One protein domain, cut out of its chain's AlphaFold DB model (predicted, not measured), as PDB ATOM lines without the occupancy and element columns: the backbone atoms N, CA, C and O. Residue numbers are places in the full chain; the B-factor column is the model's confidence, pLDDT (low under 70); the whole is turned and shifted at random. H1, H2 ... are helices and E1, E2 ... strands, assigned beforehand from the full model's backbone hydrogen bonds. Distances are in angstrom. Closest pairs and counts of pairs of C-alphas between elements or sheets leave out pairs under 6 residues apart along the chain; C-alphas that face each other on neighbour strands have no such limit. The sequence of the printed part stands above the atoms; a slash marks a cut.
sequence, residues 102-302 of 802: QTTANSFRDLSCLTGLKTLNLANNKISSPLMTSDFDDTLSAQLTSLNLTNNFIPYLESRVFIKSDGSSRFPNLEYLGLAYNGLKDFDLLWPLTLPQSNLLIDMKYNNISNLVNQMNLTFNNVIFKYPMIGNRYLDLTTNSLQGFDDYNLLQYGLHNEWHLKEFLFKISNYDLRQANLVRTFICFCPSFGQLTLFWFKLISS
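What this domain is: This is residues 102 to 302 of the 802 residues of a protein of Brachionus calyciflorus (UniProt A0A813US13). With little regular structure, the chain winds in stacked turns, E1, E2, E3, E5 on one side, E4, E6 opposite, hairpin E7, E8 at the far end. The printed part, 201 residues with four named helices and eight strands, is mixed, compact with a radius of gyration of the C-alphas of 19.2 A, and spans 63 by 34 by 23 A.

How they stand to each other: Find H1, residues 107 to 113, touching H2, 138 to 141; their closest C-alphas, Ser 112 and Leu 140, are 5.0 A apart. E1, 119 to 121, and E2, 146 to 148, parallel neighbours with N 120 and O 146 2.9 A apart, form with H2 between them a strand-helix-strand unit.

Where its parts are: H1 starts at C-alpha 107 (10.993, 48.057, 57.595). Then find E3, 176 to 178, E4, 186 to 188, E5, 201 to 203, E6, 211 to 213, H3, 247 to 250, H4, 258 to 269, E7, 282 to 286, and E8, 291 to 295, ending at (-3.339, 47.659, 10.942).

The domain as a whole: The printed part has no cut; pLDDT is under 70 for 94 residues, 234 to 302 among them.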
ATOM      1  N   GLN A 102      12.800  57.252  52.804       95.88
ATOM      2  CA  GLN A 102      13.991  57.108  51.941       95.88
ATOM      3  C   GLN A 102      14.486  55.663  51.815       95.88
ATOM      4  O   GLN A 102      15.163  55.305  50.850       95.88
ATOM      5  N   THR A 103      14.150  54.827  52.793       94.50
ATOM      6  CA  THR A 103      14.573  53.431  52.878       94.50
ATOM      7  C   THR A 103      13.436  52.581  53.425       94.50
ATOM      8  O   THR A 103      12.641  53.046  54.241       94.50
ATOM      9  N   THR A 104      13.380  51.333  52.977       89.06
ATOM     10  CA  THR A 104      12.526  50.282  53.548       89.06
ATOM     11  C   THR A 104      13.345  49.144  54.156       89.06
ATOM     12  O   THR A 104      12.782  48.097  54.470       89.06
ATOM     13  N   ALA A 105      14.661  49.329  54.322       89.12
ATOM     14  CA  ALA A 105      15.560  48.311  54.860       89.12
ATOM     15  C   ALA A 105      15.078  47.824  56.239       89.12
ATOM     16  O   ALA A 105      14.853  48.638  57.136       89.12
ATOM     17  N   ASN A 106      14.875  46.511  56.386       89.50
ATOM     18  CA  ASN A 106      14.174  45.851  57.509       89.50
ATOM     19  C   ASN A 106      12.725  46.321  57.786       89.50
ATOM     20  O   ASN A 106      12.018  45.686  58.560       89.50
ATOM     21  N   SER A 107      12.234  47.398  57.170       90.31
ATOM     22  CA  SER A 107      10.993  48.057  57.595       90.31
ATOM     23  C   SER A 107       9.736  47.245  57.272       90.31
ATOM     24  O   SER A 107       8.774  47.312  58.029       90.31
ATOM     25  N   PHE A 108       9.725  46.443  56.197       92.56
ATOM     26  CA  PHE A 108       8.623  45.495  55.971       92.56
ATOM     27  C   PHE A 108       8.671  44.333  56.969       92.56
ATOM     28  O   PHE A 108       7.631  43.878  57.435       92.56
ATOM     29  N   ARG A 109       9.864  43.873  57.350       93.94
ATOM     30  CA  ARG A 109      10.049  42.836  58.365       93.94
ATOM     31  C   ARG A 109       9.561  43.303  59.732       93.94
ATOM     32  O   ARG A 109       8.847  42.568  60.407       93.94
ATOM     33  N   ASP A 110       9.868  44.537  60.102       95.06
ATOM     34  CA  ASP A 110       9.430  45.132  61.363       95.06
ATOM     35  C   ASP A 110       7.909  45.401  61.393       95.06
ATOM     36  O   ASP A 110       7.291  45.351  62.456       95.06
ATOM     37  N   LEU A 111       7.268  45.586  60.229       96.38
ATOM     38  CA  LEU A 111       5.805  45.641  60.094       96.38
ATOM     39  C   LEU A 111       5.101  44.280  60.309       96.38
ATOM     40  O   LEU A 111       3.873  44.253  60.349       96.38
ATOM     41  N   SER A 112       5.821  43.169  60.521       95.94
ATOM     42  CA  SER A 112       5.232  41.857  60.886       95.94
ATOM     43  C   SER A 112       4.385  41.878  62.166       95.94
ATOM     44  O   SER A 112       3.521  41.023  62.360       95.94
ATOM     45  N   CYS A 113       4.557  42.891  63.020       95.94
ATOM     46  CA  CYS A 113       3.682  43.137  64.164       95.94
ATOM     47  C   CYS A 113       2.224  43.482  63.775       95.94
ATOM     48  O   CYS A 113       1.318  43.324  64.597       95.94
ATOM     49  N   LEU A 114       1.976  43.918  62.532       96.50
ATOM     50  CA  LEU A 114       0.650  44.194  61.972       96.50
ATOM     51  C   LEU A 114       0.021  42.914  61.404       96.50
ATOM     52  O   LEU A 114      -0.181  42.773  60.200       96.50
ATOM     53  N   THR A 115      -0.316  41.982  62.293       95.62
ATOM     54  CA  THR A 115      -0.773  40.605  62.003       95.62
ATOM     55  C   THR A 115      -2.105  40.455  61.241       95.62
ATOM     56  O   THR A 115      -2.660  39.354  61.201       95.62
ATOM     57  N   GLY A 116      -2.635  41.533  60.661       95.88
ATOM     58  CA  GLY A 116      -3.808  41.533  59.787       95.88
ATOM     59  C   GLY A 116      -3.638  42.335  58.490       95.88
ATOM     60  O   GLY A 116      -4.633  42.508  57.778       95.88
ATOM     61  N   LEU A 117      -2.437  42.845  58.183       97.81
ATOM     62  CA  LEU A 117      -2.229  43.814  57.103       97.81
ATOM     63  C   LEU A 117      -2.319  43.163  55.718       97.81
ATOM     64  O   LEU A 117      -1.570  42.245  55.389       97.81
ATOM     65  N   LYS A 118      -3.221  43.689  54.883       97.50
ATOM     66  CA  LYS A 118      -3.477  43.214  53.513       97.50
ATOM     67  C   LYS A 118      -3.067  44.233  52.457       97.50
ATOM     68  O   LYS A 118      -2.530  43.854  51.420       97.50
ATOM     69  N   THR A 119      -3.283  45.516  52.736       97.88
ATOM     70  CA  THR A 119      -2.973  46.619  51.821       97.88
ATOM     71  C   THR A 119      -1.919  47.529  52.436       97.88
ATOM     72  O   THR A 119      -2.158  48.118  53.491       97.88
ATOM     73  N   LEU A 120      -0.781  47.681  51.757       97.88
ATOM     74  CA  LEU A 120       0.281  48.621  52.115       97.88
ATOM     75  C   LEU A 120       0.585  49.550  50.933       97.88
ATOM     76  O   LEU A 120       1.092  49.111  49.897       97.88
ATOM     77  N   ASN A 121       0.294  50.843  51.093       98.19
ATOM     78  CA  ASN A 121       0.614  51.866  50.100       98.19
ATOM     79  C   ASN A 121       1.791  52.734  50.564       98.19
ATOM     80  O   ASN A 121       1.736  53.390  51.596       98.19
ATOM     81  N   LEU A 122       2.858  52.746  49.770       97.94
ATOM     82  CA  LEU A 122       4.090  53.515  49.958       97.94
ATOM     83  C   LEU A 122       4.421  54.354  48.710       97.94
ATOM     84  O   LEU A 122       5.551  54.822  48.548       97.94
ATOM     85  N   ALA A 123       3.457  54.562  47.812       98.25
ATOM     86  CA  ALA A 123       3.665  55.306  46.576       98.25
ATOM     87  C   ALA A 123       4.050  56.780  46.812       98.25
ATOM     88  O   ALA A 123       3.702  57.371  47.831       98.25
ATOM     89  N   ASN A 124       4.714  57.421  45.848       97.62
ATOM     90  CA  ASN A 124       5.109  58.838  45.921       97.62
ATOM     91  C   ASN A 124       6.000  59.170  47.139       97.62
ATOM     92  O   ASN A 124       5.885  60.252  47.714       97.62
ATOM     93  N   ASN A 125       6.861  58.233  47.543       97.69
ATOM     94  CA  ASN A 125       7.875  58.428  48.580       97.69
ATOM     95  C   ASN A 125       9.248  58.719  47.938       97.69
ATOM     96  O   ASN A 125       9.335  59.213  46.813       97.69
ATOM     97  N   LYS A 126      10.337  58.478  48.673       97.31
ATOM     98  CA  LYS A 126      11.720  58.688  48.230       97.31
ATOM     99  C   LYS A 126      12.552  57.406  48.347       97.31
ATOM    100  O   LYS A 126      13.770  57.499  48.469       97.31
ATOM    101  N   ILE A 127      11.913  56.231  48.343       97.75
ATOM    102  CA  ILE A 127      12.559  54.946  48.639       97.75
ATOM    103  C   ILE A 127      13.615  54.673  47.567       97.75
ATOM    104  O   ILE A 127      13.267  54.390  46.423       97.75
ATOM    105  N   SER A 128      14.892  54.788  47.931       96.81
ATOM    106  CA  SER A 128      16.043  54.588  47.035       96.81
ATOM    107  C   SER A 128      16.910  53.389  47.425       96.81
ATOM    108  O   SER A 128      17.892  53.087  46.746       96.81
ATOM    109  N   SER A 129      16.572  52.704  48.519       95.44
ATOM    110  CA  SER A 129      17.118  51.383  48.834       95.44
ATOM    111  C   SER A 129      16.684  50.367  47.766       95.44
ATOM    112  O   SER A 129      15.512  50.374  47.378       95.44
ATOM    113  N   PRO A 130      17.569  49.462  47.307       95.00
ATOM    114  CA  PRO A 130      17.132  48.229  46.657       95.00
ATOM    115  C   PRO A 130      16.214  47.436  47.593       95.00
ATOM    116  O   PRO A 130      16.338  47.568  48.811       95.00
ATOM    117  N   LEU A 131      15.332  46.597  47.044       94.62
ATOM    118  CA  LEU A 131      14.545  45.670  47.861       94.62
ATOM    119  C   LEU A 131      15.240  44.312  47.946       94.62
ATOM    120  O   LEU A 131      15.436  43.659  46.918       94.62
ATOM    121  N   MET A 132      15.575  43.895  49.165       94.75
ATOM    122  CA  MET A 132      16.267  42.641  49.452       94.75
ATOM    123  C   MET A 132      15.334  41.627  50.116       94.75
ATOM    124  O   MET A 132      14.392  41.977  50.824       94.75
ATOM    125  N   THR A 133      15.634  40.340  49.958       92.94
ATOM    126  CA  THR A 133      14.894  39.224  50.576       92.94
ATOM    127  C   THR A 133      14.881  39.326  52.107       92.94
ATOM    128  O   THR A 133      13.919  38.912  52.747       92.94
ATOM    129  N   SER A 134      15.919  39.931  52.698       94.00
ATOM    130  CA  SER A 134      16.021  40.223  54.134       94.00
ATOM    131  C   SER A 134      15.046  41.286  54.642       94.00
ATOM    132  O   SER A 134      14.801  41.345  55.846       94.00
ATOM    133  N   ASP A 135      14.508  42.134  53.759       94.19
ATOM    134  CA  ASP A 135      13.637  43.240  54.159       94.19
ATOM    135  C   ASP A 135      12.219  42.784  54.487       94.19
ATOM    136  O   ASP A 135      11.524  43.512  55.190       94.19
ATOM    137  N   PHE A 136      11.791  41.612  54.003       94.00
ATOM    138  CA  PHE A 136      10.409  41.130  54.066       94.00
ATOM    139  C   PHE A 136      10.244  39.907  54.970       94.00
ATOM    140  O   PHE A 136      10.768  38.829  54.677       94.00
ATOM    141  N   ASP A 137       9.429  40.049  56.017       94.69
ATOM    142  CA  ASP A 137       9.027  38.917  56.848       94.69
ATOM    143  C   ASP A 137       8.029  37.992  56.134       94.69
ATOM    144  O   ASP A 137       7.072  38.431  55.492       94.69
ATOM    145  N   ASP A 138       8.231  36.689  56.310       94.50
ATOM    146  CA  ASP A 138       7.430  35.627  55.708       94.50
ATOM    147  C   ASP A 138       5.965  35.595  56.176       94.50
ATOM    148  O   ASP A 138       5.126  35.040  55.461       94.50
ATOM    149  N   THR A 139       5.652  36.144  57.357       94.38
ATOM    150  CA  THR A 139       4.287  36.197  57.903       94.38
ATOM    151  C   THR A 139       3.507  37.384  57.349       94.38
ATOM    152  O   THR A 139       2.372  37.201  56.911       94.38
ATOM    153  N   LEU A 140       4.123  38.571  57.268       95.00
ATOM    154  CA  LEU A 140       3.506  39.753  56.658       95.00
ATOM    155  C   LEU A 140       3.259  39.527  55.164       95.00
ATOM    156  O   LEU A 140       2.154  39.738  54.667       95.00
ATOM    157  N   SER A 141       4.274  39.053  54.441       94.56
ATOM    158  CA  SER A 141       4.157  38.812  53.003       94.56
ATOM    159  C   SER A 141       3.113  37.746  52.657       94.56
ATOM    160  O   SER A 141       2.473  37.844  51.612       94.56
ATOM    161  N   ALA A 142       2.862  36.783  53.551       95.00
ATOM    162  CA  ALA A 142       1.780  35.812  53.395       95.00
ATOM    163  C   ALA A 142       0.367  36.417  53.536       95.00
ATOM    164  O   ALA A 142      -0.594  35.787  53.095       95.00
ATOM    165  N   GLN A 143       0.219  37.610  54.120       96.12
ATOM    166  CA  GLN A 143      -1.072  38.282  54.322       96.12
ATOM    167  C   GLN A 143      -1.368  39.379  53.292       96.12
ATOM    168  O   GLN A 143      -2.540  39.637  53.007       96.12
ATOM    169  N   LEU A 144      -0.332  40.009  52.730       97.06
ATOM    170  CA  LEU A 144      -0.479  41.115  51.782       97.06
ATOM    171  C   LEU A 144      -1.166  40.680  50.477       97.06
ATOM    172  O   LEU A 144      -0.680  39.803  49.762       97.06
ATOM    173  N   THR A 145      -2.259  41.369  50.141       96.62
ATOM    174  CA  THR A 145      -2.949  41.294  48.846       96.62
ATOM    175  C   THR A 145      -2.594  42.468  47.932       96.62
ATOM    176  O   THR A 145      -2.673  42.341  46.712       96.62
ATOM    177  N   SER A 146      -2.146  43.599  48.484       97.25
ATOM    178  CA  SER A 146      -1.788  44.794  47.717       97.25
ATOM    179  C   SER A 146      -0.551  45.485  48.293       97.25
ATOM    180  O   SER A 146      -0.543  45.902  49.453       97.25
ATOM    181  N   LEU A 147       0.487  45.632  47.464       97.19
ATOM    182  CA  LEU A 147       1.714  46.365  47.782       97.19
ATOM    183  C   LEU A 147       1.977  47.423  46.704       97.19
ATOM    184  O   LEU A 147       2.315  47.098  45.566       97.19
ATOM    185  N   ASN A 148       1.837  48.704  47.052       97.94
ATOM    186  CA  ASN A 148       2.055  49.806  46.114       97.94
ATOM    187  C   ASN A 148       3.328  50.592  46.448       97.94
ATOM    188  O   ASN A 148       3.399  51.270  47.467       97.94
ATOM    189  N   LEU A 149       4.314  50.540  45.556       97.62
ATOM    190  CA  LEU A 149       5.607  51.227  45.644       97.62
ATOM    191  C   LEU A 149       5.800  52.222  44.483       97.62
ATOM    192  O   LEU A 149       6.908  52.700  44.243       97.62
ATOM    193  N   THR A 150       4.730  52.540  43.750       97.94
ATOM    194  CA  THR A 150       4.750  53.388  42.549       97.94
ATOM    195  C   THR A 150       5.321  54.787  42.823       97.94
ATOM    196  O   THR A 150       4.975  55.407  43.822       97.94
ATOM    197  N   ASN A 151       6.121  55.334  41.905       97.75
ATOM    198  CA  ASN A 151       6.746  56.661  42.019       97.75
ATOM    199  C   ASN A 151       7.645  56.778  43.264       97.75
ATOM    200  O   ASN A 151       7.332  57.467  44.233       97.75
ATOM    201  N   ASN A 152       8.754  56.047  43.222       98.06
ATOM    202  CA  ASN A 152       9.837  56.030  44.207       98.06
ATOM    203  C   ASN A 152      11.174  56.041  43.429       98.06
ATOM    204  O   ASN A 152      11.204  56.437  42.265       98.06
ATOM    205  N   PHE A 153      12.289  55.634  44.038       97.38
ATOM    206  CA  PHE A 153      13.608  55.609  43.392       97.38
ATOM    207  C   PHE A 153      14.291  54.234  43.489       97.38
ATOM    208  O   PHE A 153      15.522  54.166  43.482       97.38
ATOM    209  N   ILE A 154      13.518  53.145  43.618       96.75
ATOM    210  CA  ILE A 154      14.046  51.790  43.819       96.75
ATOM    211  C   ILE A 154      14.865  51.388  42.577       96.75
ATOM    212  O   ILE A 154      14.301  51.244  41.488       96.75
ATOM    213  N   PRO A 155      16.193  51.188  42.695       95.50
ATOM    214  CA  PRO A 155      17.056  50.990  41.531       95.50
ATOM    215  C   PRO A 155      17.106  49.531  41.057       95.50
ATOM    216  O   PRO A 155      17.460  49.270  39.904       95.50
ATOM    217  N   TYR A 156      16.800  48.591  41.957       93.75
ATOM    218  CA  TYR A 156      17.003  47.152  41.811       93.75
ATOM    219  C   TYR A 156      16.097  46.366  42.775       93.75
ATOM    220  O   TYR A 156      15.770  46.852  43.863       93.75
ATOM    221  N   LEU A 157      15.731  45.145  42.382       93.38
ATOM    222  CA  LEU A 157      15.012  44.152  43.185       93.38
ATOM    223  C   LEU A 157      15.869  42.885  43.234       93.38
ATOM    224  O   LEU A 157      16.271  42.396  42.177       93.38
ATOM    225  N   GLU A 158      16.144  42.338  44.419       92.81
ATOM    226  CA  GLU A 158      16.870  41.069  44.521       92.81
ATOM    227  C   GLU A 158      16.065  39.930  43.877       92.81
ATOM    228  O   GLU A 158      14.858  39.806  44.082       92.81
ATOM    229  N   SER A 159      16.743  39.048  43.138       86.50
ATOM    230  CA  SER A 159      16.127  37.951  42.372       86.50
ATOM    231  C   SER A 159      15.251  36.991  43.185       86.50
ATOM    232  O   SER A 159      14.398  36.301  42.624       86.50
ATOM    233  N   ARG A 160      15.441  36.954  44.510       89.25
ATOM    234  CA  ARG A 160      14.682  36.126  45.456       89.25
ATOM    235  C   ARG A 160      13.741  36.919  46.364       89.25
ATOM    236  O   ARG A 160      13.078  36.301  47.188       89.25
ATOM    237  N   VAL A 161      13.598  38.238  46.201       91.75
ATOM    238  CA  VAL A 161      12.815  39.063  47.142       91.75
ATOM    239  C   VAL A 161      11.345  38.624  47.250       91.75
ATOM    240  O   VAL A 161      10.771  38.659  48.334       91.75
ATOM    241  N   PHE A 162      10.762  38.095  46.169       91.19
ATOM    242  CA  PHE A 162       9.396  37.550  46.141       91.19
ATOM    243  C   PHE A 162       9.315  36.017  46.307       91.19
ATOM    244  O   PHE A 162       8.229  35.449  46.179       91.19
ATOM    245  N   ILE A 163      10.426  35.338  46.615       90.94
ATOM    246  CA  ILE A 163      10.528  33.874  46.758       90.94
ATOM    247  C   ILE A 163      11.051  33.522  48.164       90.94
ATOM    248  O   ILE A 163      11.814  34.267  48.783       90.94
ATOM    249  N   LYS A 164      10.639  32.379  48.701       92.00
ATOM    250  CA  LYS A 164      11.176  31.793  49.933       92.00
ATOM    251  C   LYS A 164      12.375  30.887  49.645       92.00
ATOM    252  O   LYS A 164      12.668  30.545  48.500       92.00
ATOM    253  N   SER A 165      13.095  30.484  50.690       90.50
ATOM    254  CA  SER A 165      14.258  29.589  50.566       90.50
ATOM    255  C   SER A 165      13.909  28.187  50.050       90.50
ATOM    256  O   SER A 165      14.783  27.518  49.508       90.50
ATOM    257  N   ASP A 166      12.652  27.763  50.194       91.50
ATOM    258  CA  ASP A 166      12.104  26.501  49.675       91.50
ATOM    259  C   ASP A 166      11.603  26.589  48.215       91.50
ATOM    260  O   ASP A 166      11.180  25.584  47.650       91.50
ATOM    261  N   GLY A 167      11.666  27.773  47.590       89.56
ATOM    262  CA  GLY A 167      11.178  28.020  46.230       89.56
ATOM    263  C   GLY A 167       9.690  28.379  46.125       89.56
ATOM    264  O   GLY A 167       9.231  28.700  45.030       89.56
ATOM    265  N   SER A 168       8.934  28.371  47.227       90.94
ATOM    266  CA  SER A 168       7.553  28.866  47.245       90.94
ATOM    267  C   SER A 168       7.499  30.399  47.163       90.94
ATOM    268  O   SER A 168       8.479  31.090  47.458       90.94
ATOM    269  N   SER A 169       6.358  30.967  46.762       91.50
ATOM    270  CA  SER A 169       6.203  32.426  46.764       91.50
ATOM    271  C   SER A 169       6.245  32.988  48.188       91.50
ATOM    272  O   SER A 169       5.585  32.480  49.097       91.50
ATOM    273  N   ARG A 170       6.960  34.103  48.367       93.19
ATOM    274  CA  ARG A 170       6.905  34.905  49.596       93.19
ATOM    275  C   ARG A 170       5.533  35.573  49.769       93.19
ATOM    276  O   ARG A 170       5.113  35.774  50.904       93.19
ATOM    277  N   PHE A 171       4.820  35.846  48.670       94.31
ATOM    278  CA  PHE A 171       3.536  36.557  48.648       94.31
ATOM    279  C   PHE A 171       2.420  35.740  47.951       94.31
ATOM    280  O   PHE A 171       1.917  36.139  46.898       94.31
ATOM    281  N   PRO A 172       1.989  34.594  48.519       93.94
ATOM    282  CA  PRO A 172       0.977  33.711  47.921       93.94
ATOM    283  C   PRO A 172      -0.416  34.345  47.744       93.94
ATOM    284  O   PRO A 172      -1.249  33.785  47.030       93.94
ATOM    285  N   ASN A 173      -0.676  35.487  48.389       94.75
ATOM    286  CA  ASN A 173      -1.962  36.184  48.369       94.75
ATOM    287  C   ASN A 173      -1.965  37.501  47.570       94.75
ATOM    288  O   ASN A 173      -2.967  38.208  47.594       94.75
ATOM    289  N   LEU A 174      -0.878  37.836  46.864       94.69
ATOM    290  CA  LEU A 174      -0.740  39.132  46.192       94.69
ATOM    291  C   LEU A 174      -1.604  39.229  44.924       94.69
ATOM    292  O   LEU A 174      -1.422  38.474  43.970       94.69
ATOM    293  N   GLU A 175      -2.490  40.222  44.899       94.31
ATOM    294  CA  GLU A 175      -3.354  40.590  43.771       94.31
ATOM    295  C   GLU A 175      -2.838  41.849  43.046       94.31
ATOM    296  O   GLU A 175      -3.044  41.999  41.840       94.31
ATOM    297  N   TYR A 176      -2.131  42.747  43.746       95.00
ATOM    298  CA  TYR A 176      -1.546  43.959  43.160       95.00
ATOM    299  C   TYR A 176      -0.119  44.244  43.639       95.00
ATOM    300  O   TYR A 176       0.169  44.237  44.838       95.00
ATOM    301  N   LEU A 177       0.752  44.585  42.684       95.25
ATOM    302  CA  LEU A 177       2.124  45.025  42.921       95.25
ATOM    303  C   LEU A 177       2.464  46.248  42.054       95.25
ATOM    304  O   LEU A 177       2.739  46.137  40.858       95.25
ATOM    305  N   GLY A 178       2.452  47.433  42.661       96.38
ATOM    306  CA  GLY A 178       2.789  48.690  41.989       96.38
ATOM    307  C   GLY A 178       4.287  48.980  42.039       96.38
ATOM    308  O   GLY A 178       4.793  49.339  43.095       96.38
ATOM    309  N   LEU A 179       4.998  48.867  40.915       96.25
ATOM    310  CA  LEU A 179       6.442  49.131  40.779       96.25
ATOM    311  C   LEU A 179       6.763  50.229  39.745       96.25
ATOM    312  O   LEU A 179       7.934  50.517  39.485       96.25
ATOM    313  N   ALA A 180       5.757  50.863  39.143       96.25
ATOM    314  CA  ALA A 180       5.946  51.888  38.120       96.25
ATOM    315  C   ALA A 180       6.699  53.127  38.639       96.25
ATOM    316  O   ALA A 180       6.632  53.455  39.823       96.25
ATOM    317  N   TYR A 181       7.381  53.846  37.745       96.88
ATOM    318  CA  TYR A 181       8.127  55.076  38.057       96.88
ATOM    319  C   TYR A 181       9.162  54.920  39.195       96.88
ATOM    320  O   TYR A 181       9.294  55.814  40.023       96.88
ATOM    321  N   ASN A 182       9.882  53.795  39.275       95.56
ATOM    322  CA  ASN A 182      10.952  53.583  40.266       95.56
ATOM    323  C   ASN A 182      12.367  53.808  39.714       95.56
ATOM    324  O   ASN A 182      13.295  54.132  40.448       95.56
ATOM    325  N   GLY A 183      12.540  53.650  38.403       95.62
ATOM    326  CA  GLY A 183      13.844  53.706  37.752       95.62
ATOM    327  C   GLY A 183      14.629  52.390  37.783       95.62
ATOM    328  O   GLY A 183      15.818  52.423  37.458       95.62
ATOM    329  N   LEU A 184      13.967  51.266  38.095       95.19
ATOM    330  CA  LEU A 184      14.506  49.897  38.033       95.19
ATOM    331  C   LEU A 184      15.289  49.669  36.733       95.19
ATOM    332  O   LEU A 184      14.754  49.952  35.663       95.19
ATOM    333  N   LYS A 185      16.530  49.177  36.811       92.38
ATOM    334  CA  LYS A 185      17.395  48.929  35.632       92.38
ATOM    335  C   LYS A 185      17.332  47.493  35.119       92.38
ATOM    336  O   LYS A 185      17.337  47.255  33.912       92.38
ATOM    337  N   ASP A 186      17.250  46.565  36.059       85.31
ATOM    338  CA  ASP A 186      17.272  45.130  35.837       85.31
ATOM    339  C   ASP A 186      16.092  44.516  36.583       85.31
ATOM    340  O   ASP A 186      15.711  44.975  37.665       85.31
ATOM    341  N   PHE A 187      15.502  43.487  35.985       82.81
ATOM    342  CA  PHE A 187      14.362  42.773  36.535       82.81
ATOM    343  C   PHE A 187      14.608  41.279  36.324       82.81
ATOM    344  O   PHE A 187      14.546  40.791  35.194       82.81
ATOM    345  N   ASP A 188      14.971  40.579  37.400       77.56
ATOM    346  CA  ASP A 188      15.197  39.133  37.366       77.56
ATOM    347  C   ASP A 188      13.851  38.400  37.467       77.56
ATOM    348  O   ASP A 188      13.032  38.679  38.346       77.56
ATOM    349  N   LEU A 189      13.617  37.485  36.528       65.88
ATOM    350  CA  LEU A 189      12.322  36.872  36.241       65.88
ATOM    351  C   LEU A 189      12.111  35.495  36.886       65.88
ATOM    352  O   LEU A 189      11.209  34.761  36.487       65.88
ATOM    353  N   LEU A 190      12.895  35.133  37.905       66.12
ATOM    354  CA  LEU A 190      12.702  33.867  38.629       66.12
ATOM    355  C   LEU A 190      11.380  33.788  39.420       66.12
ATOM    356  O   LEU A 190      10.900  32.689  39.687       66.12
ATOM    357  N   TRP A 191      10.780  34.920  39.803       68.62
ATOM    358  CA  TRP A 191       9.655  34.952  40.748       68.62
ATOM    359  C   TRP A 191       8.231  34.960  40.153       68.62
ATOM    360  O   TRP A 191       7.374  34.330  40.784       68.62
ATOM    361  N   PRO A 192       7.924  35.543  38.967       62.91
ATOM    362  CA  PRO A 192       6.594  35.433  38.349       62.91
ATOM    363  C   PRO A 192       6.131  33.986  38.127       62.91
ATOM    364  O   PRO A 192       4.938  33.708  38.174       62.91
ATOM    365  N   LEU A 193       7.075  33.054  37.962       59.56
ATOM    366  CA  LEU A 193       6.826  31.617  37.800       59.56
ATOM    367  C   LEU A 193       6.404  30.897  39.098       59.56
ATOM    368  O   LEU A 193       6.006  29.737  39.038       59.56
ATOM    369  N   THR A 194       6.505  31.551  40.262       64.06
ATOM    370  CA  THR A 194       6.175  30.963  41.580       64.06
ATOM    371  C   THR A 194       4.885  31.513  42.190       64.06
ATOM    372  O   THR A 194       4.409  30.993  43.201       64.06
ATOM    373  N   LEU A 195       4.316  32.570  41.604       66.81
ATOM    374  CA  LEU A 195       3.137  33.257  42.120       66.81
ATOM    375  C   LEU A 195       1.866  32.458  41.779       66.81
ATOM    376  O   LEU A 195       1.544  32.300  40.604       66.81
ATOM    377  N   PRO A 196       1.120  31.946  42.777       62.44
ATOM    378  CA  PRO A 196       0.072  30.953  42.535       62.44
ATOM    379  C   PRO A 196      -1.236  31.534  41.969       62.44
ATOM    380  O   PRO A 196      -2.151  30.772  41.660       62.44
ATOM    381  N   GLN A 197      -1.362  32.861  41.861       69.81
ATOM    382  CA  GLN A 197      -2.622  33.534  41.545       69.81
ATOM    383  C   GLN A 197      -2.702  34.010  40.091       69.81
ATOM    384  O   GLN A 197      -1.874  34.791  39.628       69.81
ATOM    385  N   SER A 198      -3.784  33.635  39.403       69.56
ATOM    386  CA  SER A 198      -4.103  34.055  38.027       69.56
ATOM    387  C   SER A 198      -4.392  35.553  37.862       69.56
ATOM    388  O   SER A 198      -4.526  36.032  36.738       69.56
ATOM    389  N   ASN A 199      -4.562  36.277  38.971       84.00
ATOM    390  CA  ASN A 199      -5.152  37.617  38.993       84.00
ATOM    391  C   ASN A 199      -4.146  38.732  39.322       84.00
ATOM    392  O   ASN A 199      -4.534  39.899  39.305       84.00
ATOM    393  N   LEU A 200      -2.880  38.398  39.607       88.94
ATOM    394  CA  LEU A 200      -1.868  39.376  40.005       88.94
ATOM    395  C   LEU A 200      -1.607  40.415  38.900       88.94
ATOM    396  O   LEU A 200      -1.136  40.094  37.805       88.94
ATOM    397  N   LEU A 201      -1.846  41.683  39.230       90.75
ATOM    398  CA  LEU A 201      -1.498  42.842  38.418       90.75
ATOM    399  C   LEU A 201      -0.171  43.446  38.901       90.75
ATOM    400  O   LEU A 201      -0.128  44.102  39.942       90.75
ATOM    401  N   ILE A 202       0.899  43.271  38.117       91.69
ATOM    402  CA  ILE A 202       2.202  43.910  38.364       91.69
ATOM    403  C   ILE A 202       2.356  45.109  37.423       91.69
ATOM    404  O   ILE A 202       2.485  44.946  36.209       91.69
ATOM    405  N   ASP A 203       2.356  46.321  37.975       93.31
ATOM    406  CA  ASP A 203       2.527  47.553  37.203       93.31
ATOM    407  C   ASP A 203       4.006  47.977  37.176       93.31
ATOM    408  O   ASP A 203       4.569  48.309  38.215       93.31
ATOM    409  N   MET A 204       4.639  47.985  35.996       93.25
ATOM    410  CA  MET A 204       6.079  48.245  35.821       93.25
ATOM    411  C   MET A 204       6.397  49.401  34.856       93.25
ATOM    412  O   MET A 204       7.548  49.544  34.421       93.25
ATOM    413  N   LYS A 205       5.409  50.240  34.516       93.94
ATOM    414  CA  LYS A 205       5.588  51.360  33.570       93.94
ATOM    415  C   LYS A 205       6.673  52.350  34.020       93.94
ATOM    416  O   LYS A 205       6.861  52.590  35.209       93.94
ATOM    417  N   TYR A 206       7.318  53.005  33.058       94.75
ATOM    418  CA  TYR A 206       8.236  54.135  33.256       94.75
ATOM    419  C   TYR A 206       9.400  53.849  34.219       94.75
ATOM    420  O   TYR A 206       9.806  54.703  35.008       94.75
ATOM    421  N   ASN A 207       9.939  52.634  34.153       95.06
ATOM    422  CA  ASN A 207      11.208  52.275  34.775       95.06
ATOM    423  C   ASN A 207      12.366  52.418  33.766       95.06
ATOM    424  O   ASN A 207      12.183  52.895  32.647       95.06
ATOM    425  N   ASN A 208      13.586  52.051  34.161       94.69
ATOM    426  CA  ASN A 208      14.755  52.066  33.281       94.69
ATOM    427  C   ASN A 208      15.097  50.664  32.745       94.69
ATOM    428  O   ASN A 208      16.241  50.472  32.337       94.69
ATOM    429  N   ILE A 209      14.160  49.701  32.765       92.19
ATOM    430  CA  ILE A 209      14.492  48.283  32.577       92.19
ATOM    431  C   ILE A 209      15.077  48.094  31.178       92.19
ATOM    432  O   ILE A 209      14.403  48.363  30.182       92.19
ATOM    433  N   SER A 210      16.343  47.678  31.119       88.50
ATOM    434  CA  SER A 210      17.090  47.491  29.870       88.50
ATOM    435  C   SER A 210      17.263  46.029  29.481       88.50
ATOM    436  O   SER A 210      17.359  45.738  28.289       88.50
ATOM    437  N   ASN A 211      17.259  45.125  30.463       82.12
ATOM    438  CA  ASN A 211      17.384  43.686  30.269       82.12
ATOM    439  C   ASN A 211      16.289  42.943  31.054       82.12
ATOM    440  O   ASN A 211      15.932  43.336  32.166       82.12
ATOM    441  N   LEU A 212      15.766  41.872  30.460       77.50
ATOM    442  CA  LEU A 212      14.840  40.925  31.077       77.50
ATOM    443  C   LEU A 212      15.625  39.633  31.303       77.50
ATOM    444  O   LEU A 212      15.769  38.809  30.400       77.50
ATOM    445  N   VAL A 213      16.211  39.517  32.494       65.62
ATOM    446  CA  VAL A 213      17.128  38.423  32.828       65.62
ATOM    447  C   VAL A 213      16.317  37.173  33.150       65.62
ATOM    448  O   VAL A 213      15.424  37.215  33.995       65.62
ATOM    449  N   ASN A 214      16.695  36.064  32.506       59.25
ATOM    450  CA  ASN A 214      15.971  34.790  32.413       59.25
ATOM    451  C   ASN A 214      14.782  34.828  31.429       59.25
ATOM    452  O   ASN A 214      14.007  35.776  31.374       59.25
ATOM    453  N   GLN A 215      14.667  33.788  30.593       55.09
ATOM    454  CA  GLN A 215      13.672  33.735  29.513       55.09
ATOM    455  C   GLN A 215      12.270  33.560  30.107       55.09
ATOM    456  O   GLN A 215      11.992  32.541  30.742       55.09
ATOM    457  N   MET A 216      11.382  34.538  29.905       55.59
ATOM    458  CA  MET A 216      10.009  34.429  30.394       55.59
ATOM    459  C   MET A 216       9.251  33.353  29.619       55.59
ATOM    460  O   MET A 216       8.922  33.543  28.451       55.59
ATOM    461  N   ASN A 217       8.863  32.278  30.299       47.78
ATOM    462  CA  ASN A 217       7.692  31.524  29.877       47.78
ATOM    463  C   ASN A 217       6.455  32.235  30.453       47.78
ATOM    464  O   ASN A 217       5.996  31.900  31.543       47.78
ATOM    465  N   LEU A 218       5.975  33.282  29.765       53.25
ATOM    466  CA  LEU A 218       4.902  34.167  30.256       53.25
ATOM    467  C   LEU A 218       3.559  33.453  30.506       53.25
ATOM    468  O   LEU A 218       2.680  34.019  31.153       53.25
ATOM    469  N   THR A 219       3.389  32.219  30.025       44.56
ATOM    470  CA  THR A 219       2.205  31.394  30.279       44.56
ATOM    471  C   THR A 219       2.357  30.560  31.552       44.56
ATOM    472  O   THR A 219       2.759  29.397  31.497       44.56
ATOM    473  N   PHE A 220       1.948  31.110  32.698       47.72
ATOM    474  CA  PHE A 220       1.613  30.295  33.871       47.72
ATOM    475  C   PHE A 220       0.133  29.894  33.776       47.72
ATOM    476  O   PHE A 220      -0.738  30.746  33.607       47.72
ATOM    477  N   ASN A 221      -0.168  28.591  33.818       49.50
ATOM    478  CA  ASN A 221      -1.532  28.041  33.712       49.50
ATOM    479  C   ASN A 221      -2.380  28.598  32.539       49.50
ATOM    480  O   ASN A 221      -3.592  28.754  32.662       49.50
ATOM    481  N   ASN A 222      -1.748  28.889  31.393       45.97
ATOM    482  CA  ASN A 222      -2.355  29.502  30.196       45.97
ATOM    483  C   ASN A 222      -2.992  30.897  30.397       45.97
ATOM    484  O   ASN A 222      -3.681  31.383  29.500       45.97
ATOM    485  N   VAL A 223      -2.752  31.568  31.527       53.09
ATOM    486  CA  VAL A 223      -3.196  32.950  31.749       53.09
ATOM    487  C   VAL A 223      -2.082  33.901  31.320       53.09
ATOM    488  O   VAL A 223      -0.979  33.851  31.858       53.09
ATOM    489  N   ILE A 224      -2.366  34.782  30.356       54.78
ATOM    490  CA  ILE A 224      -1.443  35.868  30.005       54.78
ATOM    491  C   ILE A 224      -1.558  36.952  31.078       54.78
ATOM    492  O   ILE A 224      -2.597  37.609  31.212       54.78
ATOM    493  N   PHE A 225      -0.486  37.140  31.845       57.31
ATOM    494  CA  PHE A 225      -0.399  38.209  32.832       57.31
ATOM    495  C   PHE A 225      -0.396  39.590  32.163       57.31
ATOM    496  O   PHE A 225       0.280  39.828  31.162       57.31
ATOM    497  N   LYS A 226      -1.118  40.542  32.759       63.38
ATOM    498  CA  LYS A 226      -1.197  41.919  32.258       63.38
ATOM    499  C   LYS A 226      -0.046  42.745  32.823       63.38
ATOM    500  O   LYS A 226      -0.203  43.396  33.852       63.38
ATOM    501  N   TYR A 227       1.090  42.724  32.131       69.44
ATOM    502  CA  TYR A 227       2.285  43.498  32.479       69.44
ATOM    503  C   TYR A 227       2.422  44.761  31.613       69.44
ATOM    504  O   TYR A 227       3.078  44.726  30.569       69.44
ATOM    505  N   PRO A 228       1.856  45.915  32.026       74.19
ATOM    506  CA  PRO A 228       2.109  47.174  31.343       74.19
ATOM    507  C   PRO A 228       3.575  47.588  31.561       74.19
ATOM    508  O   PRO A 228       3.947  48.117  32.606       74.19
ATOM    509  N   MET A 229       4.416  47.358  30.552       78.06
ATOM    510  CA  MET A 229       5.852  47.691  30.561       78.06
ATOM    511  C   MET A 229       6.188  48.994  29.803       78.06
ATOM    512  O   MET A 229       7.354  49.260  29.506       78.06
ATOM    513  N   ILE A 230       5.177  49.824  29.502       86.12
ATOM    514  CA  ILE A 230       5.296  51.094  28.757       86.12
ATOM    515  C   ILE A 230       6.429  51.965  29.320       86.12
ATOM    516  O   ILE A 230       6.487  52.195  30.525       86.12
ATOM    517  N   GLY A 231       7.283  52.523  28.458       82.69
ATOM    518  CA  GLY A 231       8.267  53.540  28.854       82.69
ATOM    519  C   GLY A 231       9.538  53.020  29.537       82.69
ATOM    520  O   GLY A 231      10.221  53.808  30.181       82.69
ATOM    521  N   ASN A 232       9.851  51.728  29.400       89.31
ATOM    522  CA  ASN A 232      11.143  51.139  29.779       89.31
ATOM    523  C   ASN A 232      12.228  51.315  28.693       89.31
ATOM    524  O   ASN A 232      11.942  51.772  27.586       89.31
ATOM    525  N   ARG A 233      13.485  50.957  29.002       83.00
ATOM    526  CA  ARG A 233      14.673  51.169  28.145       83.00
ATOM    527  C   ARG A 233      15.134  49.902  27.409       83.00
ATOM    528  O   ARG A 233      16.333  49.638  27.338       83.00
ATOM    529  N   TYR A 234      14.209  49.113  26.868       68.38
ATOM    530  CA  TYR A 234      14.558  47.873  26.168       68.38
ATOM    531  C   TYR A 234      15.384  48.142  24.908       68.38
ATOM    532  O   TYR A 234      14.846  48.520  23.869       68.38
ATOM    533  N   LEU A 235      16.695  47.927  25.022       50.19
ATOM    534  CA  LEU A 235      17.632  47.959  23.902       50.19
ATOM    535  C   LEU A 235      17.877  46.546  23.354       50.19
ATOM    536  O   LEU A 235      17.972  46.352  22.143       50.19
ATOM    537  N   ASP A 236      17.933  45.541  24.234       48.97
ATOM    538  CA  ASP A 236      18.428  44.204  23.894       48.97
ATOM    539  C   ASP A 236      17.351  43.110  23.992       48.97
ATOM    540  O   ASP A 236      17.370  42.218  24.841       48.97
ATOM    541  N   LEU A 237      16.372  43.195  23.086       50.19
ATOM    542  CA  LEU A 237      15.391  42.134  22.843       50.19
ATOM    543  C   LEU A 237      16.068  40.920  22.189       50.19
ATOM    544  O   LEU A 237      16.031  40.747  20.968       50.19
ATOM    545  N   THR A 238      16.676  40.057  23.004       50.81
ATOM    546  CA  THR A 238      17.101  38.721  22.559       50.81
ATOM    547  C   THR A 238      15.878  37.892  22.149       50.81
ATOM    548  O   THR A 238      14.790  38.037  22.716       50.81
ATOM    549  N   THR A 239      16.030  37.022  21.145       42.53
ATOM    550  CA  THR A 239      14.922  36.408  20.378       42.53
ATOM    551  C   THR A 239      13.863  35.683  21.207       42.53
ATOM    552  O   THR A 239      12.711  35.597  20.788       42.53
ATOM    553  N   ASN A 240      14.232  35.176  22.382       46.00
ATOM    554  CA  ASN A 240      13.357  34.358  23.222       46.00
ATOM    555  C   ASN A 240      12.525  35.203  24.208       46.00
ATOM    556  O   ASN A 240      11.594  34.687  24.815       46.00
ATOM    557  N   SER A 241      12.828  36.497  24.359       48.12
ATOM    558  CA  SER A 241      12.159  37.395  25.321       48.12
ATOM    559  C   SER A 241      10.733  37.812  24.927       48.12
ATOM    560  O   SER A 241       9.998  38.323  25.767       48.12
ATOM    561  N   LEU A 242      10.331  37.595  23.668       45.12
ATOM    562  CA  LEU A 242       9.047  38.051  23.115       45.12
ATOM    563  C   LEU A 242       7.897  37.031  23.233       45.12
ATOM    564  O   LEU A 242       6.766  37.352  22.866       45.12
ATOM    565  N   GLN A 243       8.141  35.810  23.723       43.34
ATOM    566  CA  GLN A 243       7.090  34.790  23.816       43.34
ATOM    567  C   GLN A 243       6.113  35.076  24.968       43.34
ATOM    568  O   GLN A 243       6.441  34.928  26.142       43.34
ATOM    569  N   GLY A 244       4.881  35.444  24.605       43.84
ATOM    570  CA  GLY A 244       3.734  35.544  25.513       43.84
ATOM    571  C   GLY A 244       3.303  36.959  25.911       43.84
ATOM    572  O   GLY A 244       2.403  37.090  26.736       43.84
ATOM    573  N   PHE A 245       3.865  38.015  25.309       43.75
ATOM    574  CA  PHE A 245       3.155  39.297  25.253       43.75
ATOM    575  C   PHE A 245       1.883  39.115  24.412       43.75
ATOM    576  O   PHE A 245       1.956  38.554  23.319       43.75
ATOM    577  N   ASP A 246       0.729  39.585  24.894       44.78
ATOM    578  CA  ASP A 246      -0.476  39.640  24.058       44.78
ATOM    579  C   ASP A 246      -0.395  40.764  23.007       44.78
ATOM    580  O   ASP A 246       0.397  41.711  23.116       44.78
ATOM    581  N   ASP A 247      -1.259  40.674  21.994       39.72
ATOM    582  CA  ASP A 247      -1.334  41.636  20.888       39.72
ATOM    583  C   ASP A 247      -1.600  43.083  21.358       39.72
ATOM    584  O   ASP A 247      -1.301  44.034  20.637       39.72
ATOM    585  N   TYR A 248      -2.144  43.281  22.568       42.34
ATOM    586  CA  TYR A 248      -2.460  44.602  23.119       42.34
ATOM    587  C   TYR A 248      -1.274  45.256  23.835       42.34
ATOM    588  O   TYR A 248      -1.096  46.471  23.720       42.34
ATOM    589  N   ASN A 249      -0.449  44.486  24.545       42.12
ATOM    590  CA  ASN A 249       0.762  44.992  25.193       42.12
ATOM    591  C   ASN A 249       1.879  45.247  24.162       42.12
ATOM    592  O   ASN A 249       2.578  46.257  24.257       42.12
ATOM    593  N   LEU A 250       1.966  44.423  23.108       43.78
ATOM    594  CA  LEU A 250       2.832  44.655  21.939       43.78
ATOM    595  C   LEU A 250       2.561  46.004  21.240       43.78
ATOM    596  O   LEU A 250       3.484  46.640  20.732       43.78
ATOM    597  N   LEU A 251       1.318  46.494  21.257       39.31
ATOM    598  CA  LEU A 251       0.944  47.789  20.670       39.31
ATOM    599  C   LEU A 251       1.387  49.016  21.496       39.31
ATOM    600  O   LEU A 251       1.126  50.146  21.082       39.31
ATOM    601  N   GLN A 252       2.056  48.830  22.642       44.69
ATOM    602  CA  GLN A 252       2.491  49.920  23.532       44.69
ATOM    603  C   GLN A 252       4.020  50.067  23.655       44.69
ATOM    604  O   GLN A 252       4.499  50.794  24.532       44.69
ATOM    605  N   TYR A 253       4.806  49.443  22.767       47.38
ATOM    606  CA  TYR A 253       6.257  49.652  22.730       47.38
ATOM    607  C   TYR A 253       6.627  51.112  22.420       47.38
ATOM    608  O   TYR A 253       6.228  51.697  21.411       47.38
ATOM    609  N   GLY A 254       7.436  51.697  23.308       44.50
ATOM    610  CA  GLY A 254       7.850  53.099  23.293       44.50
ATOM    611  C   GLY A 254       8.904  53.432  22.236       44.50
ATOM    612  O   GLY A 254      10.008  53.860  22.578       44.50
ATOM    613  N   LEU A 255       8.568  53.288  20.951       46.47
ATOM    614  CA  LEU A 255       9.390  53.724  19.811       46.47
ATOM    615  C   LEU A 255       9.379  55.263  19.681       46.47
ATOM    616  O   LEU A 255       8.936  55.837  18.692       46.47
ATOM    617  N   HIS A 256       9.842  55.941  20.735       43.22
ATOM    618  CA  HIS A 256       9.753  57.390  20.932       43.22
ATOM    619  C   HIS A 256      10.727  58.218  20.073       43.22
ATOM    620  O   HIS A 256      10.688  59.446  20.129       43.22
ATOM    621  N   ASN A 257      11.609  57.580  19.301       50.66
ATOM    622  CA  ASN A 257      12.499  58.250  18.357       50.66
ATOM    623  C   ASN A 257      12.773  57.369  17.122       50.66
ATOM    624  O   ASN A 257      12.560  56.156  17.127       50.66
ATOM    625  N   GLU A 258      13.266  58.002  16.057       53.28
ATOM    626  CA  GLU A 258      13.572  57.363  14.770       53.28
ATOM    627  C   GLU A 258      14.697  56.313  14.867       53.28
ATOM    628  O   GLU A 258      14.748  55.382  14.066       53.28
ATOM    629  N   TRP A 259      15.593  56.440  15.851       62.75
ATOM    630  CA  TRP A 259      16.735  55.544  16.030       62.75
ATOM    631  C   TRP A 259      16.306  54.184  16.602       62.75
ATOM    632  O   TRP A 259      16.599  53.165  15.979       62.75
ATOM    633  N   HIS A 260      15.500  54.157  17.672       57.59
ATOM    634  CA  HIS A 260      14.890  52.925  18.194       57.59
ATOM    635  C   HIS A 260      14.027  52.225  17.132       57.59
ATOM    636  O   HIS A 260      14.045  51.003  17.033       57.59
ATOM    637  N   LEU A 261      13.295  52.985  16.303       55.47
ATOM    638  CA  LEU A 261      12.515  52.421  15.196       55.47
ATOM    639  C   LEU A 261      13.417  51.759  14.140       55.47
ATOM    640  O   LEU A 261      13.122  50.649  13.704       55.47
ATOM    641  N   LYS A 262      14.523  52.403  13.741       54.97
ATOM    642  CA  LYS A 262      15.493  51.819  12.797       54.97
ATOM    643  C   LYS A 262      16.172  50.575  13.364       54.97
ATOM    644  O   LYS A 262      16.322  49.599  12.637       54.97
ATOM    645  N   GLU A 263      16.540  50.586  14.642       57.16
ATOM    646  CA  GLU A 263      17.151  49.436  15.313       57.16
ATOM    647  C   GLU A 263      16.175  48.251  15.415       57.16
ATOM    648  O   GLU A 263      16.529  47.128  15.063       57.16
ATOM    649  N   PHE A 264      14.924  48.507  15.811       60.72
ATOM    650  CA  PHE A 264      13.843  47.519  15.851       60.72
ATOM    651  C   PHE A 264      13.572  46.905  14.469       60.72
ATOM    652  O   PHE A 264      13.521  45.681  14.334       60.72
ATOM    653  N   LEU A 265      13.467  47.736  13.425       57.41
ATOM    654  CA  LEU A 265      13.275  47.269  12.050       57.41
ATOM    655  C   LEU A 265      14.472  46.452  11.544       57.41
ATOM    656  O   LEU A 265      14.261  45.415  10.924       57.41
ATOM    657  N   PHE A 266      15.707  46.863  11.851       59.41
ATOM    658  CA  PHE A 266      16.921  46.117  11.502       59.41
ATOM    659  C   PHE A 266      17.002  44.762  12.230       59.41
ATOM    660  O   PHE A 266      17.350  43.748  11.624       59.41
ATOM    661  N   LYS A 267      16.634  44.714  13.517       55.06
ATOM    662  CA  LYS A 267      16.566  43.465  14.292       55.06
ATOM    663  C   LYS A 267      15.504  42.507  13.722       55.06
ATOM    664  O   LYS A 267      15.789  41.323  13.576       55.06
ATOM    665  N   ILE A 268      14.338  43.009  13.300       52.06
ATOM    666  CA  ILE A 268      13.277  42.191  12.678       52.06
ATOM    667  C   ILE A 268      13.603  41.772  11.236       52.06
ATOM    668  O   ILE A 268      13.287  40.646  10.859       52.06
ATOM    669  N   SER A 269      14.264  42.604  10.422       51.09
ATOM    670  CA  SER A 269      14.573  42.258   9.020       51.09
ATOM    671  C   SER A 269      15.523  41.065   8.857       51.09
ATOM    672  O   SER A 269      15.624  40.514   7.766       51.09
ATOM    673  N   ASN A 270      16.202  40.656   9.933       46.47
ATOM    674  CA  ASN A 270      17.081  39.486   9.974       46.47
ATOM    675  C   ASN A 270      16.378  38.205  10.486       46.47
ATOM    676  O   ASN A 270      17.041  37.189  10.686       46.47
ATOM    677  N   TYR A 271      15.060  38.231  10.721       43.81
ATOM    678  CA  TYR A 271      14.305  37.113  11.299       43.81
ATOM    679  C   TYR A 271      13.521  36.310  10.249       43.81
ATOM    680  O   TYR A 271      12.736  36.871   9.479       43.81
ATOM    681  N   ASP A 272      13.648  34.977  10.253       46.31
ATOM    682  CA  ASP A 272      12.785  34.116   9.435       46.31
ATOM    683  C   ASP A 272      11.406  33.948  10.089       46.31
ATOM    684  O   ASP A 272      11.153  33.024  10.867       46.31
ATOM    685  N   LEU A 273      10.489  34.846   9.716       43.91
ATOM    686  CA  LEU A 273       9.088  34.876  10.154       43.91
ATOM    687  C   LEU A 273       8.308  33.569   9.909       43.91
ATOM    688  O   LEU A 273       7.186  33.456  10.388       43.91
ATOM    689  N   ARG A 274       8.868  32.572   9.206       42.59
ATOM    690  CA  ARG A 274       8.265  31.237   9.046       42.59
ATOM    691  C   ARG A 274       8.438  30.325  10.266       42.59
ATOM    692  O   ARG A 274       7.718  29.337  10.357       42.59
ATOM    693  N   GLN A 275       9.372  30.614  11.178       40.44
ATOM    694  CA  GLN A 275       9.563  29.808  12.400       40.44
ATOM    695  C   GLN A 275       8.667  30.251  13.565       40.44
ATOM    696  O   GLN A 275       8.388  29.458  14.464       40.44
ATOM    697  N   ALA A 276       8.172  31.488  13.543       41.25
ATOM    698  CA  ALA A 276       7.134  31.936  14.459       41.25
ATOM    699  C   ALA A 276       5.747  31.637  13.871       41.25
ATOM    700  O   ALA A 276       5.467  31.997  12.730       41.25
ATOM    701  N   ASN A 277       4.831  31.082  14.672       39.03
ATOM    702  CA  ASN A 277       3.406  30.939  14.317       39.03
ATOM    703  C   ASN A 277       2.645  32.290  14.370       39.03
ATOM    704  O   ASN A 277       1.508  32.369  14.831       39.03
ATOM    705  N   LEU A 278       3.284  33.375  13.924       39.47
ATOM    706  CA  LEU A 278       2.709  34.716  13.896       39.47
ATOM    707  C   LEU A 278       1.833  34.893  12.652       39.47
ATOM    708  O   LEU A 278       2.264  34.686  11.516       39.47
ATOM    709  N   VAL A 279       0.590  35.322  12.869       38.59
ATOM    710  CA  VAL A 279      -0.332  35.672  11.782       38.59
ATOM    711  C   VAL A 279       0.229  36.874  11.011       38.59
ATOM    712  O   VAL A 279       0.757  37.817  11.603       38.59
ATOM    713  N   ARG A 280       0.119  36.838   9.674       40.34
ATOM    714  CA  ARG A 280       0.668  37.858   8.761       40.34
ATOM    715  C   ARG A 280       0.205  39.265   9.152       40.34
ATOM    716  O   ARG A 280      -0.933  39.645   8.890       40.34
ATOM    717  N   THR A 281       1.114  40.030   9.746       39.53
ATOM    718  CA  THR A 281       0.852  41.364  10.296       39.53
ATOM    719  C   THR A 281       1.490  42.428   9.405       39.53
ATOM    720  O   THR A 281       2.666  42.324   9.063       39.53
ATOM    721  N   PHE A 282       0.730  43.463   9.036       44.34
ATOM    722  CA  PHE A 282       1.228  44.574   8.220       44.34
ATOM    723  C   PHE A 282       1.625  45.769   9.095       44.34
ATOM    724  O   PHE A 282       0.821  46.303   9.862       44.34
ATOM    725  N   ILE A 283       2.868  46.224   8.936       42.50
ATOM    726  CA  ILE A 283       3.391  47.429   9.584       42.50
ATOM    727  C   ILE A 283       3.247  48.603   8.611       42.50
ATOM    728  O   ILE A 283       3.760  48.548   7.495       42.50
ATOM    729  N   CYS A 284       2.580  49.678   9.035       38.56
ATOM    730  CA  CYS A 284       2.498  50.924   8.276       38.56
ATOM    731  C   CYS A 284       3.031  52.091   9.121       38.56
ATOM    732  O   CYS A 284       2.736  52.205  10.315       38.56
ATOM    733  N   PHE A 285       3.832  52.961   8.505       41.47
ATOM    734  CA  PHE A 285       4.451  54.108   9.165       41.47
ATOM    735  C   PHE A 285       4.090  55.400   8.435       41.47
ATOM    736  O   PHE A 285       4.227  55.489   7.217       41.47
ATOM    737  N   CYS A 286       3.652  56.413   9.186       40.94
ATOM    738  CA  CYS A 286       3.337  57.736   8.660       40.94
ATOM    739  C   CYS A 286       4.331  58.761   9.250       40.94
ATOM    740  O   CYS A 286       4.169  59.162  10.408       40.94
ATOM    741  N   PRO A 287       5.369  59.185   8.495       37.03
ATOM    742  CA  PRO A 287       6.471  59.991   9.037       37.03
ATOM    743  C   PRO A 287       6.049  61.325   9.667       37.03
ATOM    744  O   PRO A 287       6.730  61.837  10.550       37.03
ATOM    745  N   SER A 288       4.918  61.887   9.239       39.72
ATOM    746  CA  SER A 288       4.408  63.193   9.672       39.72
ATOM    747  C   SER A 288       3.880  63.248  11.111       39.72
ATOM    748  O   SER A 288       3.645  64.349  11.608       39.72
ATOM    749  N   PHE A 289       3.690  62.106  11.785       41.62
ATOM    750  CA  PHE A 289       3.068  62.057  13.118       41.62
ATOM    751  C   PHE A 289       3.916  61.409  14.217       41.62
ATOM    752  O   PHE A 289       3.533  61.485  15.383       41.62
ATOM    753  N   GLY A 290       5.047  60.773  13.890       40.16
ATOM    754  CA  GLY A 290       5.889  60.092  14.887       40.16
ATOM    755  C   GLY A 290       5.189  58.937  15.622       40.16
ATOM    756  O   GLY A 290       5.617  58.550  16.705       40.16
ATOM    757  N   GLN A 291       4.102  58.402  15.057       38.34
ATOM    758  CA  GLN A 291       3.333  57.288  15.610       38.34
ATOM    759  C   GLN A 291       3.292  56.138  14.604       38.34
ATOM    760  O   GLN A 291       2.816  56.296  13.476       38.34
ATOM    761  N   LEU A 292       3.768  54.965  15.023       40.25
ATOM    762  CA  LEU A 292       3.557  53.719  14.296       40.25
ATOM    763  C   LEU A 292       2.081  53.322  14.435       40.25
ATOM    764  O   LEU A 292       1.564  53.286  15.548       40.25
ATOM    765  N   THR A 293       1.397  53.037  13.325       37.84
ATOM    766  CA  THR A 293       0.005  52.560  13.347       37.84
ATOM    767  C   THR A 293      -0.052  51.212  12.645       37.84
ATOM    768  O   THR A 293      -0.068  51.135  11.418       37.84
ATOM    769  N   LEU A 294      -0.040  50.138  13.435       38.19
ATOM    770  CA  LEU A 294      -0.275  48.788  12.933       38.19
ATOM    771  C   LEU A 294      -1.752  48.612  12.569       38.19
ATOM    772  O   LEU A 294      -2.638  48.974  13.341       38.19
ATOM    773  N   PHE A 295      -2.001  48.016  11.403       34.22
ATOM    774  CA  PHE A 295      -3.339  47.659  10.942       34.22
ATOM    775  C   PHE A 295      -3.461  46.136  10.897       34.22
ATOM    776  O   PHE A 295      -2.712  45.462  10.192       34.22
ATOM    777  N   TRP A 296      -4.417  45.599  11.653       39.31
ATOM    778  CA  TRP A 296      -4.727  44.172  11.680       39.31
ATOM    779  C   TRP A 296      -5.924  43.855  10.782       39.31
ATOM    780  O   TRP A 296      -6.963  44.511  10.864       39.31
ATOM    781  N   PHE A 297      -5.798  42.798   9.979       33.84
ATOM    782  CA  PHE A 297      -6.875  42.261   9.152       33.84
ATOM    783  C   PHE A 297      -7.116  40.795   9.514       33.84
ATOM    784  O   PHE A 297      -6.230  39.952   9.379       33.84
ATOM    785  N   LYS A 298      -8.329  40.478   9.973       29.72
ATOM    786  CA  LYS A 298      -8.724  39.105  10.298       29.72
ATOM    787  C   LYS A 298      -9.079  38.353   9.013       29.72
ATOM    788  O   LYS A 298     -10.128  38.626   8.446       29.72
ATOM    789  N   LEU A 299      -8.227  37.401   8.618       35.41
ATOM    790  CA  LEU A 299      -8.477  36.370   7.592       35.41
ATOM    791  C   LEU A 299      -9.154  36.880   6.302       35.41
ATOM    792  O   LEU A 299     -10.360  36.745   6.110       35.41
ATOM    793  N   ILE A 300      -8.342  37.385   5.368       38.34
ATOM    794  CA  ILE A 300      -8.725  37.413   3.947       38.34
ATOM    795  C   ILE A 300      -8.834  35.953   3.464       38.34
ATOM    796  O   ILE A 300      -8.000  35.129   3.848       38.34
ATOM    797  N   SER A 301      -9.862  35.628   2.669       37.69
ATOM    798  CA  SER A 301     -10.130  34.250   2.215       37.69
ATOM    799  C   SER A 301      -8.964  33.642   1.426       37.69
ATOM    800  O   SER A 301      -8.160  34.357   0.823       37.69
ATOM    801  N   SER A 302      -8.918  32.309   1.370       41.25
ATOM    802  CA  SER A 302      -7.961  31.519   0.578       41.25
ATOM    803  C   SER A 302      -7.941  31.865  -0.914       41.25
ATOM    804  O   SER A 302      -6.933  31.626  -1.582       41.25
TER     805      SER A 302